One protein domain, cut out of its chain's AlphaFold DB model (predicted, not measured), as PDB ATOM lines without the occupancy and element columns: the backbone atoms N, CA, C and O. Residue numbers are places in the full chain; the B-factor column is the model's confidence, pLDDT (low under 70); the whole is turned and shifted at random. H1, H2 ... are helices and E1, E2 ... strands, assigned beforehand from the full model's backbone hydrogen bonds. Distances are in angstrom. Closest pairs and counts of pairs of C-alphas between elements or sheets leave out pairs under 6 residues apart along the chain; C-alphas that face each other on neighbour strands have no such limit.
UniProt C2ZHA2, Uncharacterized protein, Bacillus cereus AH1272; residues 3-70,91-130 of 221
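This is residues 3 to 70 and 91 to 130 of the 221 residues of an uncharacterized protein of Bacillus cereus AH1272 (UniProt C2ZHA2). Little regular structure: loops gather round a small parallel pair of strands, E1 and E2, near the middle, with H1 and H2 well out from it in different directions. Residues 113 to 114 add a short antiparallel pairing to residues 55 to 56 of E2. The printed part has 108 residues, only 25 in three named helices and two named strands, in the order H1, E1, E2, H2, H3; it is mixed and compact, with a radius of gyration of the C-alphas of 14.0 A and spans of 44 by 41 by 24 A.

H1, residues 14 to 21, measures 10.5 A from C-alpha 14 at (46.630, -18.368, 27.892). E1 is residues 30 to 33, 9.8 A; E2 53 to 56, 10.3 A; H2 63 to 67, 6.1 A. H3, residues 125 to 128, 5.1 A, ends at (20.106, -23.755, 23.039).

E1 and E2 are parallel at 21 degrees; N 33 and O 55 are 2.8 A apart. H3's closest C-alpha to E1 is Pro 125, 7.1 A from Val 30. H1 and H2 are apart. In H1 and H2 every O i to N i+4 pair is within hydrogen-bond range; H3 is too short for one.

C-alphas 70 and 130 are farthest apart, 45.1 A. Residues 71 to 90 are cut out, a 24.5 A gap between C-alphas. The link E1 to E2 is long. Residues 127 to 130 have pLDDT under 70.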
ATOM      1  N   TRP A   3      27.379 -30.395  34.970       87.94
ATOM      2  CA  TRP A   3      26.561 -30.151  36.161       87.94
ATOM      3  C   TRP A   3      27.460 -29.880  37.356       87.94
ATOM      4  O   TRP A   3      28.341 -30.693  37.627       87.94
ATOM      5  N   ASN A   4      27.255 -28.750  38.038       90.31
ATOM      6  CA  ASN A   4      28.007 -28.337  39.229       90.31
ATOM      7  C   ASN A   4      29.535 -28.461  39.094       90.31
ATOM      8  O   ASN A   4      30.253 -28.579  40.086       90.31
ATOM      9  N   ALA A   5      30.058 -28.427  37.868       87.38
ATOM     10  CA  ALA A   5      31.491 -28.470  37.650       87.38
ATOM     11  C   ALA A   5      32.100 -27.177  38.206       87.38
ATOM     12  O   ALA A   5      31.540 -26.117  37.950       87.38
ATOM     13  N   PRO A   6      33.220 -27.226  38.942       87.69
ATOM     14  CA  PRO A   6      33.937 -26.011  39.302       87.69
ATOM     15  C   PRO A   6      34.506 -25.337  38.045       87.69
ATOM     16  O   PRO A   6      34.793 -25.995  37.038       87.69
ATOM     17  N   SER A   7      34.740 -24.024  38.104       87.75
ATOM     18  CA  SER A   7      35.365 -23.322  36.982       87.75
ATOM     19  C   SER A   7      36.833 -23.724  36.819       87.75
ATOM     20  O   SER A   7      37.688 -23.424  37.653       87.75
ATOM     21  N   ALA A   8      37.141 -24.364  35.691       88.56
ATOM     22  CA  ALA A   8      38.499 -24.728  35.286       88.56
ATOM     23  C   ALA A   8      39.145 -23.693  34.348       88.56
ATOM     24  O   ALA A   8      40.224 -23.935  33.812       88.56
ATOM     25  N   LYS A   9      38.503 -22.535  34.130       89.31
ATOM     26  CA  LYS A   9      38.955 -21.529  33.155       89.31
ATOM     27  C   LYS A   9      40.405 -21.093  33.398       89.31
ATOM     28  O   LYS A   9      41.182 -21.021  32.460       89.31
ATOM     29  N   HIS A  10      40.791 -20.907  34.657       86.19
ATOM     30  CA  HIS A  10      42.144 -20.508  35.064       86.19
ATOM     31  C   HIS A  10      43.239 -21.559  34.795       86.19
ATOM     32  O   HIS A  10      44.420 -21.229  34.848       86.19
ATOM     33  N   LEU A  11      42.864 -22.815  34.529       86.88
ATOM     34  CA  LEU A  11      43.793 -23.909  34.224       86.88
ATOM     35  C   LEU A  11      44.087 -24.032  32.725       86.88
ATOM     36  O   LEU A  11      44.946 -24.818  32.331       86.88
ATOM     37  N   LEU A  12      43.360 -23.298  31.880       88.62
ATOM     38  CA  LEU A  12      43.569 -23.336  30.440       88.62
ATOM     39  C   LEU A  12      44.894 -22.649  30.054       88.62
ATOM     40  O   LEU A  12      45.335 -21.724  30.737       88.62
ATOM     41  N   PRO A  13      45.516 -23.033  28.929       93.56
ATOM     42  CA  PRO A  13      46.553 -22.232  28.283       93.56
ATOM     43  C   PRO A  13      46.093 -20.781  28.019       93.56
ATOM     44  O   PRO A  13      44.895 -20.565  27.813       93.56
ATOM     45  N   PRO A  14      47.001 -19.783  28.003       95.31
ATOM     46  CA  PRO A  14      46.630 -18.368  27.892       95.31
ATOM     47  C   PRO A  14      45.742 -18.024  26.689       95.31
ATOM     48  O   PRO A  14      44.794 -17.255  26.832       95.31
ATOM     49  N   ASP A  15      45.994 -18.629  25.529       96.25
ATOM     50  CA  ASP A  15      45.196 -18.426  24.316       96.25
ATOM     51  C   ASP A  15      43.757 -18.938  24.486       96.25
ATOM     52  O   ASP A  15      42.801 -18.294  24.060       96.25
ATOM     53  N   LEU A  16      43.575 -20.078  25.158       94.75
ATOM     54  CA  LEU A  16      42.250 -20.626  25.441       94.75
ATOM     55  C   LEU A  16      41.530 -19.854  26.554       94.75
ATOM     56  O   LEU A  16      40.304 -19.746  26.512       94.75
ATOM     57  N   GLN A  17      42.266 -19.290  27.518       94.06
ATOM     58  CA  GLN A  17      41.694 -18.370  28.505       94.06
ATOM     59  C   GLN A  17      41.146 -17.109  27.839       94.06
ATOM     60  O   GLN A  17      40.026 -16.702  28.146       94.06
ATOM     61  N   GLU A  18      41.902 -16.512  26.917       95.06
ATOM     62  CA  GLU A  18      41.476 -15.330  26.164       95.06
ATOM     63  C   GLU A  18      40.196 -15.614  25.368       95.06
ATOM     64  O   GLU A  18      39.207 -14.899  25.523       95.06
ATOM     65  N   LYS A  19      40.157 -16.723  24.620       95.31
ATOM     66  CA  LYS A  19      38.953 -17.158  23.888       95.31
ATOM     67  C   LYS A  19      37.746 -17.364  24.802       95.31
ATOM     68  O   LYS A  19      36.631 -16.972  24.456       95.31
ATOM     69  N   ALA A  20      37.957 -17.958  25.978       93.44
ATOM     70  CA  ALA A  20      36.897 -18.143  26.966       93.44
ATOM     71  C   ALA A  20      36.385 -16.806  27.515       93.44
ATOM     72  O   ALA A  20      35.177 -16.602  27.602       93.44
ATOM     73  N   ASN A  21      37.284 -15.872  27.829       91.62
ATOM     74  CA  ASN A  21      36.915 -14.534  28.295       91.62
ATOM     75  C   ASN A  21      36.197 -13.714  27.210       91.62
ATOM     76  O   ASN A  21      35.304 -12.937  27.532       91.62
ATOM     77  N   ASN A  22      36.524 -13.943  25.936       93.56
ATOM     78  CA  ASN A  22      35.837 -13.348  24.788       93.56
ATOM     79  C   ASN A  22      34.484 -14.018  24.474       93.56
ATOM     80  O   ASN A  22      33.799 -13.615  23.534       93.56
ATOM     81  N   GLY A  23      34.083 -15.041  25.237       91.06
ATOM     82  CA  GLY A  23      32.795 -15.718  25.089       91.06
ATOM     83  C   GLY A  23      32.708 -16.680  23.903       91.06
ATOM     84  O   GLY A  23      31.615 -17.145  23.575       91.06
ATOM     85  N   GLU A  24      33.831 -17.043  23.271       93.25
ATOM     86  CA  GLU A  24      33.856 -17.919  22.083       93.25
ATOM     87  C   GLU A  24      33.281 -19.325  22.346       93.25
ATOM     88  O   GLU A  24      32.931 -20.059  21.414       93.25
ATOM     89  N   PHE A  25      33.154 -19.713  23.618       91.19
ATOM     90  CA  PHE A  25      32.588 -20.993  24.034       91.19
ATOM     91  C   PHE A  25      31.161 -20.903  24.599       91.19
ATOM     92  O   PHE A  25      30.589 -21.948  24.914       91.19
ATOM     93  N   ASN A  26      30.547 -19.716  24.691       87.56
ATOM     94  CA  ASN A  26      29.265 -19.518  25.386       87.56
ATOM     95  C   ASN A  26      28.110 -20.356  24.805       87.56
ATOM     96  O   ASN A  26      27.274 -20.857  25.550       87.56
ATOM     97  N   ASN A  27      28.121 -20.631  23.502       81.38
ATOM     98  CA  ASN A  27      27.107 -21.466  22.839       81.38
ATOM     99  C   ASN A  27      27.619 -22.874  22.501       81.38
ATOM    100  O   ASN A  27      27.101 -23.538  21.610       81.38
ATOM    101  N   ARG A  28      28.692 -23.313  23.164       84.38
ATOM    102  CA  ARG A  28      29.360 -24.601  22.901       84.38
ATOM    103  C   ARG A  28      29.566 -25.400  24.177       84.38
ATOM    104  O   ARG A  28      29.465 -26.624  24.177       84.38
ATOM    105  N   ILE A  29      29.859 -24.701  25.266       87.88
ATOM    106  CA  ILE A  29      30.101 -25.268  26.582       87.88
ATOM    107  C   ILE A  29      29.129 -24.592  27.534       87.88
ATOM    108  O   ILE A  29      29.135 -23.376  27.684       87.88
ATOM    109  N   VAL A  30      28.297 -25.403  28.176       89.31
ATOM    110  CA  VAL A  30      27.333 -24.943  29.173       89.31
ATOM    111  C   VAL A  30      27.597 -25.663  30.477       89.31
ATOM    112  O   VAL A  30      27.657 -26.896  30.488       89.31
ATOM    113  N   SER A  31      27.700 -24.887  31.551       91.44
ATOM    114  CA  SER A  31      27.753 -25.376  32.926       91.44
ATOM    115  C   SER A  31      26.467 -24.978  33.640       91.44
ATOM    116  O   SER A  31      26.110 -23.802  33.675       91.44
ATOM    117  N   VAL A  32      25.755 -25.953  34.198       92.31
ATOM    118  CA  VAL A  32      24.559 -25.705  35.006       92.31
ATOM    119  C   VAL A  32      24.892 -25.967  36.466       92.31
ATOM    120  O   VAL A  32      25.449 -27.008  36.799       92.31
ATOM    121  N   VAL A  33      24.555 -25.023  37.337       93.44
ATOM    122  CA  VAL A  33      24.989 -24.998  38.735       93.44
ATOM    123  C   VAL A  33      23.816 -24.744  39.677       93.44
ATOM    124  O   VAL A  33      22.850 -24.065  39.327       93.44
ATOM    125  N   HIS A  34      23.886 -25.266  40.895       94.25
ATOM    126  CA  HIS A  34      22.971 -24.904  41.970       94.25
ATOM    127  C   HIS A  34      23.520 -23.672  42.706       94.25
ATOM    128  O   HIS A  34      24.668 -23.678  43.134       94.25
ATOM    129  N   GLY A  35      22.724 -22.614  42.907       91.44
ATOM    130  CA  GLY A  35      23.214 -21.340  43.469       91.44
ATOM    131  C   GLY A  35      23.781 -21.449  44.894       91.44
ATOM    132  O   GLY A  35      24.622 -20.649  45.306       91.44
ATOM    133  N   ASN A  36      23.367 -22.476  45.641       91.44
ATOM    134  CA  ASN A  36      23.907 -22.784  46.970       91.44
ATOM    135  C   ASN A  36      25.057 -23.804  46.970       91.44
ATOM    136  O   ASN A  36      25.620 -24.041  48.038       91.44
ATOM    137  N   ASP A  37      25.414 -24.393  45.823       92.75
ATOM    138  CA  ASP A  37      26.573 -25.285  45.731       92.75
ATOM    139  C   ASP A  37      27.873 -24.477  45.805       92.75
ATOM    140  O   ASP A  37      28.202 -23.697  44.920       92.75
ATOM    141  N   SER A  38      28.644 -24.673  46.864       89.38
ATOM    142  CA  SER A  38      29.935 -24.009  47.058       89.38
ATOM    143  C   SER A  38      31.051 -24.520  46.137       89.38
ATOM    144  O   SER A  38      32.083 -23.865  46.034       89.38
ATOM    145  N   ILE A  39      30.880 -25.664  45.472       88.69
ATOM    146  CA  ILE A  39      31.916 -26.249  44.613       88.69
ATOM    147  C   ILE A  39      31.743 -25.746  43.179       88.69
ATOM    148  O   ILE A  39      32.649 -25.106  42.640       88.69
ATOM    149  N   GLY A  40      30.571 -25.995  42.586       89.12
ATOM    150  CA  GLY A  40      30.246 -25.612  41.214       89.12
ATOM    151  C   GLY A  40      29.926 -24.130  41.053       89.12
ATOM    152  O   GLY A  40      30.348 -23.514  40.079       89.12
ATOM    153  N   TYR A  41      29.226 -23.518  42.017       87.69
ATOM    154  CA  TYR A  41      28.969 -22.073  41.974       87.69
ATOM    155  C   TYR A  41      30.173 -21.265  42.455       87.69
ATOM    156  O   TYR A  41      30.420 -20.183  41.937       87.69
ATOM    157  N   GLY A  42      30.917 -21.807  43.419       85.50
ATOM    158  CA  GLY A  42      32.125 -21.217  43.981       85.50
ATOM    159  C   GLY A  42      32.036 -20.988  45.500       85.50
ATOM    160  O   GLY A  42      30.962 -20.683  46.052       85.50
ATOM    161  N   PRO A  43      33.172 -21.140  46.210       76.75
ATOM    162  CA  PRO A  43      33.178 -21.220  47.669       76.75
ATOM    163  C   PRO A  43      32.808 -19.888  48.321       76.75
ATOM    164  O   PRO A  43      32.085 -19.872  49.310       76.75
ATOM    165  N   PHE A  44      33.198 -18.771  47.703       75.12
ATOM    166  CA  PHE A  44      32.982 -17.409  48.212       75.12
ATOM    167  C   PHE A  44      31.936 -16.625  47.404       75.12
ATOM    168  O   PHE A  44      31.948 -15.395  47.370       75.12
ATOM    169  N   GLY A  45      31.053 -17.351  46.716       73.56
ATOM    170  CA  GLY A  45      30.074 -16.807  45.780       73.56
ATOM    171  C   GLY A  45      30.314 -17.314  44.365       73.56
ATOM    172  O   GLY A  45      31.104 -18.229  44.166       73.56
ATOM    173  N   ALA A  46      29.621 -16.704  43.405       77.69
ATOM    174  CA  ALA A  46      29.713 -17.064  41.995       77.69
ATOM    175  C   ALA A  46      31.151 -16.939  41.475       77.69
ATOM    176  O   ALA A  46      31.768 -15.881  41.649       77.69
ATOM    177  N   TYR A  47      31.642 -17.951  40.763       83.12
ATOM    178  CA  TYR A  47      32.691 -17.736  39.770       83.12
ATOM    179  C   TYR A  47      32.229 -16.667  38.778       83.12
ATOM    180  O   TYR A  47      31.043 -16.590  38.459       83.12
ATOM    181  N   GLU A  48      33.163 -15.854  38.280       81.12
ATOM    182  CA  GLU A  48      32.839 -14.851  37.259       81.12
ATOM    183  C   GLU A  48      32.254 -15.501  36.009       81.12
ATOM    184  O   GLU A  48      31.230 -15.046  35.521       81.12
ATOM    185  N   SER A  49      32.877 -16.587  35.539       79.44
ATOM    186  CA  SER A  49      32.303 -17.473  34.532       79.44
ATOM    187  C   SER A  49      33.017 -18.829  34.497       79.44
ATOM    188  O   SER A  49      34.146 -18.994  34.991       79.44
ATOM    189  N   HIS A  50      32.352 -19.817  33.902       91.69
ATOM    190  CA  HIS A  50      32.987 -21.048  33.435       91.69
ATOM    191  C   HIS A  50      33.654 -20.810  32.073       91.69
ATOM    192  O   HIS A  50      33.753 -19.685  31.593       91.69
ATOM    193  N   ILE A  51      34.165 -21.874  31.452       92.94
ATOM    194  CA  ILE A  51      34.790 -21.789  30.124       92.94
ATOM    195  C   ILE A  51      33.792 -21.265  29.076       92.94
ATOM    196  O   ILE A  51      34.194 -20.541  28.175       92.94
ATOM    197  N   GLY A  52      32.511 -21.617  29.208       90.62
ATOM    198  CA  GLY A  52      31.409 -21.045  28.434       90.62
ATOM    199  C   GLY A  52      30.270 -20.597  29.349       90.62
ATOM    200  O   GLY A  52      30.506 -20.272  30.515       90.62
ATOM    201  N   SER A  53      29.034 -20.645  28.851       90.62
ATOM    202  CA  SER A  53      27.876 -20.092  29.558       90.62
ATOM    203  C   SER A  53      27.599 -20.816  30.870       90.62
ATOM    204  O   SER A  53      27.617 -22.053  30.941       90.62
ATOM    205  N   THR A  54      27.276 -20.040  31.903       91.12
ATOM    206  CA  THR A  54      26.923 -20.572  33.224       91.12
ATOM    207  C   THR A  54      25.467 -20.281  33.561       91.12
ATOM    208  O   THR A  54      25.033 -19.133  33.503       91.12
ATOM    209  N   TYR A  55      24.715 -21.305  33.977       91.44
ATOM    210  CA  TYR A  55      23.317 -21.151  34.380       91.44
ATOM    211  C   TYR A  55      23.056 -21.654  35.796       91.44
ATOM    212  O   TYR A  55      23.306 -22.819  36.092       91.44
ATOM    213  N   ALA A  56      22.489 -20.807  36.656       92.56
ATOM    214  CA  ALA A  56      22.124 -21.171  38.021       92.56
ATOM    215  C   ALA A  56      20.641 -21.557  38.135       92.56
ATOM    216  O   ALA A  56      19.770 -20.785  37.736       92.56
ATOM    217  N   VAL A  57      20.340 -22.724  38.716       93.69
ATOM    218  CA  VAL A  57      18.958 -23.242  38.872       93.69
ATOM    219  C   VAL A  57      18.239 -22.745  40.127       93.69
ATOM    220  O   VAL A  57      17.039 -22.947  40.299       93.69
ATOM    221  N   THR A  58      18.966 -22.061  41.003       92.06
ATOM    222  CA  THR A  58      18.445 -21.389  42.194       92.06
ATOM    223  C   THR A  58      19.166 -20.057  42.382       92.06
ATOM    224  O   THR A  58      20.321 -19.932  41.966       92.06
ATOM    225  N   PRO A  59      18.510 -19.048  42.983       87.88
ATOM    226  CA  PRO A  59      19.178 -17.799  43.301       87.88
ATOM    227  C   PRO A  59      20.278 -18.059  44.346       87.88
ATOM    228  O   PRO A  59      19.998 -18.675  45.378       87.88
ATOM    229  N   PRO A  60      21.518 -17.618  44.098       79.12
ATOM    230  CA  PRO A  60      22.578 -17.641  45.100       79.12
ATOM    231  C   PRO A  60      22.372 -16.520  46.128       79.12
ATOM    232  O   PRO A  60      21.622 -15.571  45.891       79.12
ATOM    233  N   ILE A  61      23.129 -16.565  47.226       78.50
ATOM    234  CA  ILE A  61      23.305 -15.386  48.086       78.50
ATOM    235  C   ILE A  61      24.009 -14.296  47.268       78.50
ATOM    236  O   ILE A  61      25.059 -14.538  46.661       78.50
ATOM    237  N   SER A  62      23.445 -13.091  47.240       77.75
ATOM    238  CA  SER A  62      24.009 -11.980  46.475       77.75
ATOM    239  C   SER A  62      25.319 -11.465  47.088       77.75
ATOM    240  O   SER A  62      25.553 -11.550  48.297       77.75
ATOM    241  N   LYS A  63      26.184 -10.856  46.260       76.19
ATOM    242  CA  LYS A  63      27.407 -10.182  46.745       76.19
ATOM    243  C   LYS A  63      27.090  -9.100  47.787       76.19
ATOM    244  O   LYS A  63      27.874  -8.892  48.710       76.19
ATOM    245  N   GLU A  64      25.941  -8.438  47.658       82.25
ATOM    246  CA  GLU A  64      25.478  -7.421  48.602       82.25
ATOM    247  C   GLU A  64      25.075  -8.024  49.956       82.25
ATOM    248  O   GLU A  64      25.462  -7.514  51.004       82.25
ATOM    249  N   GLU A  65      24.338  -9.136  49.965       83.38
ATOM    250  CA  GLU A  65      24.006  -9.843  51.207       83.38
ATOM    251  C   GLU A  65      25.267 -10.376  51.892       83.38
ATOM    252  O   GLU A  65      25.415 -10.236  53.107       83.38
ATOM    253  N   MET A  66      26.225 -10.895  51.117       79.94
ATOM    254  CA  MET A  66      27.512 -11.330  51.659       79.94
ATOM    255  C   MET A  66      28.327 -10.174  52.246       79.94
ATOM    256  O   MET A  66      29.007 -10.365  53.255       79.94
ATOM    257  N   SER A  67      28.290  -8.971  51.659       83.12
ATOM    258  CA  SER A  67      29.089  -7.837  52.145       83.12
ATOM    259  C   SER A  67      28.653  -7.361  53.537       83.12
ATOM    260  O   SER A  67      29.507  -6.935  54.316       83.12
ATOM    261  N   LYS A  68      27.367  -7.535  53.878       88.50
ATOM    262  CA  LYS A  68      26.762  -7.183  55.176       88.50
ATOM    263  C   LYS A  68      27.163  -8.122  56.320       88.50
ATOM    264  O   LYS A  68      26.948  -7.792  57.485       88.50
ATOM    265  N   LEU A  69      27.746  -9.282  56.019       86.19
ATOM    266  CA  LEU A  69      28.159 -10.254  57.029       86.19
ATOM    267  C   LEU A  69      29.501  -9.871  57.665       86.19
ATOM    268  O   LEU A  69      30.478  -9.546  56.982       86.19
ATOM    269  N   SER A  70      29.585 -10.001  58.991       89.06
ATOM    270  CA  SER A  70      30.870  -9.958  59.694       89.06
ATOM    271  C   SER A  70      31.780 -11.104  59.240       89.06
ATOM    272  O   SER A  70      31.313 -12.144  58.774       89.06
ATOM    273  N   TYR A  91      23.679 -30.152  47.587       93.62
ATOM    274  CA  TYR A  91      23.508 -29.237  46.444       93.62
ATOM    275  C   TYR A  91      24.460 -29.488  45.268       93.62
ATOM    276  O   TYR A  91      24.147 -29.075  44.152       93.62
ATOM    277  N   HIS A  92      25.591 -30.160  45.499       91.88
ATOM    278  CA  HIS A  92      26.542 -30.531  44.456       91.88
ATOM    279  C   HIS A  92      26.046 -31.693  43.579       91.88
ATOM    280  O   HIS A  92      26.398 -31.785  42.404       91.88
ATOM    281  N   TYR A  93      25.194 -32.571  44.109       89.75
ATOM    282  CA  TYR A  93      24.758 -33.766  43.395       89.75
ATOM    283  C   TYR A  93      23.606 -33.477  42.431       89.75
ATOM    284  O   TYR A  93      22.657 -32.752  42.753       89.75
ATOM    285  N   GLN A  94      23.665 -34.115  41.258       89.44
ATOM    286  CA  GLN A  94      22.620 -34.065  40.240       89.44
ATOM    287  C   GLN A  94      21.440 -34.972  40.629       89.44
ATOM    288  O   GLN A  94      21.307 -36.092  40.145       89.44
ATOM    289  N   THR A  95      20.593 -34.493  41.538       88.31
ATOM    290  CA  THR A  95      19.359 -35.167  41.972       88.31
ATOM    291  C   THR A  95      18.130 -34.415  41.470       88.31
ATOM    292  O   THR A  95      18.209 -33.208  41.250       88.31
ATOM    293  N   ASP A  96      16.969 -35.071  41.395       86.69
ATOM    294  CA  ASP A  96      15.702 -34.417  41.009       86.69
ATOM    295  C   ASP A  96      15.269 -33.299  41.975       86.69
ATOM    296  O   ASP A  96      14.486 -32.411  41.626       86.69
ATOM    297  N   GLN A  97      15.781 -33.321  43.209       87.38
ATOM    298  CA  GLN A  97      15.574 -32.245  44.173       87.38
ATOM    299  C   GLN A  97      16.329 -30.971  43.770       87.38
ATOM    300  O   GLN A  97      15.781 -29.877  43.913       87.38
ATOM    301  N   ASN A  98      17.561 -31.115  43.279       91.06
ATOM    302  CA  ASN A  98      18.455 -29.997  42.968       91.06
ATOM    303  C   ASN A  98      18.354 -29.562  41.500       91.06
ATOM    304  O   ASN A  98      18.480 -28.378  41.198       91.06
ATOM    305  N   PHE A  99      18.094 -30.507  40.594       91.00
ATOM    306  CA  PHE A  99      17.999 -30.309  39.154       91.00
ATOM    307  C   PHE A  99      16.786 -31.062  38.622       91.00
ATOM    308  O   PHE A  99      16.824 -32.274  38.438       91.00
ATOM    309  N   ARG A 100      15.697 -30.339  38.356       89.38
ATOM    310  CA  ARG A 100      14.495 -30.950  37.788       89.38
ATOM    311  C   ARG A 100      14.609 -31.092  36.284       89.38
ATOM    312  O   ARG A 100      14.924 -30.119  35.598       89.38
ATOM    313  N   PHE A 101      14.267 -32.269  35.785       87.56
ATOM    314  CA  PHE A 101      14.172 -32.561  34.361       87.56
ATOM    315  C   PHE A 101      12.708 -32.789  33.975       87.56
ATOM    316  O   PHE A 101      11.935 -33.353  34.749       87.56
ATOM    317  N   GLY A 102      12.311 -32.285  32.808       85.25
ATOM    318  CA  GLY A 102      11.004 -32.564  32.216       85.25
ATOM    319  C   GLY A 102      10.971 -33.934  31.535       85.25
ATOM    320  O   GLY A 102      11.997 -34.599  31.402       85.25
ATOM    321  N   GLU A 103       9.801 -34.339  31.042       84.44
ATOM    322  CA  GLU A 103       9.601 -35.644  30.382       84.44
ATOM    323  C   GLU A 103      10.497 -35.859  29.150       84.44
ATOM    324  O   GLU A 103      10.866 -36.984  28.832       84.44
ATOM    325  N   ASN A 104      10.895 -34.781  28.474       80.75
ATOM    326  CA  ASN A 104      11.811 -34.816  27.332       80.75
ATOM    327  C   ASN A 104      13.302 -34.838  27.735       80.75
ATOM    328  O   ASN A 104      14.166 -34.652  26.879       80.75
ATOM    329  N   GLY A 105      13.613 -34.980  29.027       77.69
ATOM    330  CA  GLY A 105      14.978 -34.960  29.559       77.69
ATOM    331  C   GLY A 105      15.632 -33.575  29.604       77.69
ATOM    332  O   GLY A 105      16.793 -33.460  29.989       77.69
ATOM    333  N   SER A 106      14.915 -32.507  29.237       84.56
ATOM    334  CA  SER A 106      15.424 -31.135  29.332       84.56
ATOM    335  C   SER A 106      15.353 -30.609  30.760       84.56
ATOM    336  O   SER A 106      14.423 -30.913  31.505       84.56
ATOM    337  N   LEU A 107      16.306 -29.751  31.129       86.31
ATOM    338  CA  LEU A 107      16.255 -29.012  32.392       86.31
ATOM    339  C   LEU A 107      14.957 -28.189  32.478       86.31
ATOM    340  O   LEU A 107      14.700 -27.368  31.602       86.31
ATOM    341  N   SER A 108      14.182 -28.383  33.543       87.00
ATOM    342  CA  SER A 108      12.855 -27.792  33.756       87.00
ATOM    343  C   SER A 108      12.742 -27.181  35.160       87.00
ATOM    344  O   SER A 108      11.837 -27.493  35.946       87.00
ATOM    345  N   ASN A 109      13.682 -26.303  35.509       85.56
ATOM    346  CA  ASN A 109      13.638 -25.567  36.770       85.56
ATOM    347  C   ASN A 109      12.816 -24.281  36.638       85.56
ATOM    348  O   ASN A 109      12.909 -23.561  35.651       85.56
ATOM    349  N   LYS A 110      12.046 -23.948  37.683       86.44
ATOM    350  CA  LYS A 110      11.262 -22.695  37.749       86.44
ATOM    351  C   LYS A 110      12.145 -21.443  37.771       86.44
ATOM    352  O   LYS A 110      11.675 -20.338  37.505       86.44
ATOM    353  N   TYR A 111      13.402 -21.618  38.159       90.94
ATOM    354  CA  TYR A 111      14.414 -20.586  38.192       90.94
ATOM    355  C   TYR A 111      15.592 -21.040  37.345       90.94
ATOM    356  O   TYR A 111      16.085 -22.154  37.501       90.94
ATOM    357  N   LEU A 112      16.021 -20.161  36.452       91.12
ATOM    358  CA  LEU A 112      17.229 -20.329  35.678       91.12
ATOM    359  C   LEU A 112      17.781 -18.933  35.395       91.12
ATOM    360  O   LEU A 112      17.085 -18.087  34.829       91.12
ATOM    361  N   LEU A 113      18.986 -18.673  35.879       90.75
ATOM    362  CA  LEU A 113      19.698 -17.406  35.730       90.75
ATOM    363  C   LEU A 113      20.913 -17.651  34.847       90.75
ATOM    364  O   LEU A 113      21.741 -18.483  35.206       90.75
ATOM    365  N   ASN A 114      21.039 -16.926  33.740       90.06
ATOM    366  CA  ASN A 114      22.318 -16.800  33.058       90.06
ATOM    367  C   ASN A 114      23.227 -15.935  33.943       90.06
ATOM    368  O   ASN A 114      22.920 -14.771  34.188       90.06
ATOM    369  N   VAL A 115      24.299 -16.520  34.474       87.38
ATOM    370  CA  VAL A 115      25.193 -15.840  35.424       87.38
ATOM    371  C   VAL A 115      25.991 -14.734  34.736       87.38
ATOM    372  O   VAL A 115      26.239 -13.702  35.353       87.38
ATOM    373  N   ASP A 116      26.328 -14.917  33.458       83.25
ATOM    374  CA  ASP A 116      27.141 -13.974  32.691       83.25
ATOM    375  C   ASP A 116      26.352 -12.693  32.364       83.25
ATOM    376  O   ASP A 116      26.885 -11.589  32.464       83.25
ATOM    377  N   THR A 117      25.064 -12.822  32.018       86.19
ATOM    378  CA  THR A 117      24.189 -11.668  31.714       86.19
ATOM    379  C   THR A 117      23.360 -11.193  32.905       86.19
ATOM    380  O   THR A 117      22.780 -10.110  32.865       86.19
ATOM    381  N   ASN A 118      23.303 -11.985  33.978       87.19
ATOM    382  CA  ASN A 118      22.411 -11.798  35.121       87.19
ATOM    383  C   ASN A 118      20.912 -11.756  34.739       87.19
ATOM    384  O   ASN A 118      20.090 -11.162  35.440       87.19
ATOM    385  N   GLU A 119      20.536 -12.408  33.636       90.12
ATOM    386  CA  GLU A 119      19.159 -12.455  33.140       90.12
ATOM    387  C   GLU A 119      18.491 -13.802  33.411       90.12
ATOM    388  O   GLU A 119      19.101 -14.874  33.353       90.12
ATOM    389  N   ARG A 120      17.186 -13.752  33.684       91.31
ATOM    390  CA  ARG A 120      16.360 -14.951  33.816       91.31
ATOM    391  C   ARG A 120      16.046 -15.505  32.436       91.31
ATOM    392  O   ARG A 120      15.507 -14.797  31.592       91.31
ATOM    393  N   VAL A 121      16.317 -16.789  32.254       89.25
ATOM    394  CA  VAL A 121      15.957 -17.532  31.046       89.25
ATOM    395  C   VAL A 121      14.904 -18.586  31.382       89.25
ATOM    396  O   VAL A 121      14.791 -19.020  32.531       89.25
ATOM    397  N   TYR A 122      14.102 -18.965  30.391       84.19
ATOM    398  CA  TYR A 122      13.003 -19.922  30.563       84.19
ATOM    399  C   TYR A 122      13.257 -21.240  29.835       84.19
ATOM    400  O   TYR A 122      12.764 -22.280  30.267       84.19
ATOM    401  N   ASP A 123      14.067 -21.203  28.780       83.25
ATOM    402  CA  ASP A 123      14.426 -22.385  28.012       83.25
ATOM    403  C   ASP A 123      15.589 -23.140  28.650       83.25
ATOM    404  O   ASP A 123      16.500 -22.565  29.254       83.25
ATOM    405  N   SER A 124      15.573 -24.462  28.480       83.06
ATOM    406  CA  SER A 124      16.683 -25.307  28.900       83.06
ATOM    407  C   SER A 124      17.953 -24.927  28.131       83.06
ATOM    408  O   SER A 124      17.928 -24.921  26.898       83.06
ATOM    409  N   PRO A 125      19.103 -24.728  28.798       78.69
ATOM    410  CA  PRO A 125      20.354 -24.426  28.110       78.69
ATOM    411  C   PRO A 125      20.787 -25.522  27.126       78.69
ATOM    412  O   PRO A 125      21.543 -25.263  26.199       78.69
ATOM    413  N   GLY A 126      20.301 -26.754  27.311       71.50
ATOM    414  CA  GLY A 126      20.585 -27.875  26.416       71.50
ATOM    415  C   GLY A 126      19.860 -27.753  25.081       71.50
ATOM    416  O   GLY A 126      20.422 -28.122  24.056       71.50
ATOM    417  N   ALA A 127      18.664 -27.159  25.077       68.62
ATOM    418  CA  ALA A 127      17.940 -26.854  23.848       68.62
ATOM    419  C   ALA A 127      18.658 -25.771  23.021       68.62
ATOM    420  O   ALA A 127      18.626 -25.817  21.795       68.62
ATOM    421  N   LEU A 128      19.360 -24.843  23.685       63.31
ATOM    422  CA  LEU A 128      20.106 -23.755  23.039       63.31
ATOM    423  C   LEU A 128      21.385 -24.228  22.326       63.31
ATOM    424  O   LEU A 128      21.849 -23.561  21.406       63.31
ATOM    425  N   LEU A 129      21.956 -25.367  22.736       68.00
ATOM    426  CA  LEU A 129      23.206 -25.899  22.177       68.00
ATOM    427  C   LEU A 129      23.028 -26.677  20.861       68.00
ATOM    428  O   LEU A 129      24.011 -26.897  20.156       68.00
ATOM    429  N   GLY A 130      21.805 -27.099  20.523       63.16
ATOM    430  CA  GLY A 130      21.556 -28.001  19.395       63.16
ATOM    431  C   GLY A 130      22.116 -29.420  19.602       63.16
ATOM    432  O   GLY A 130      22.659 -29.759  20.653       63.16
TER     433      GLY A 130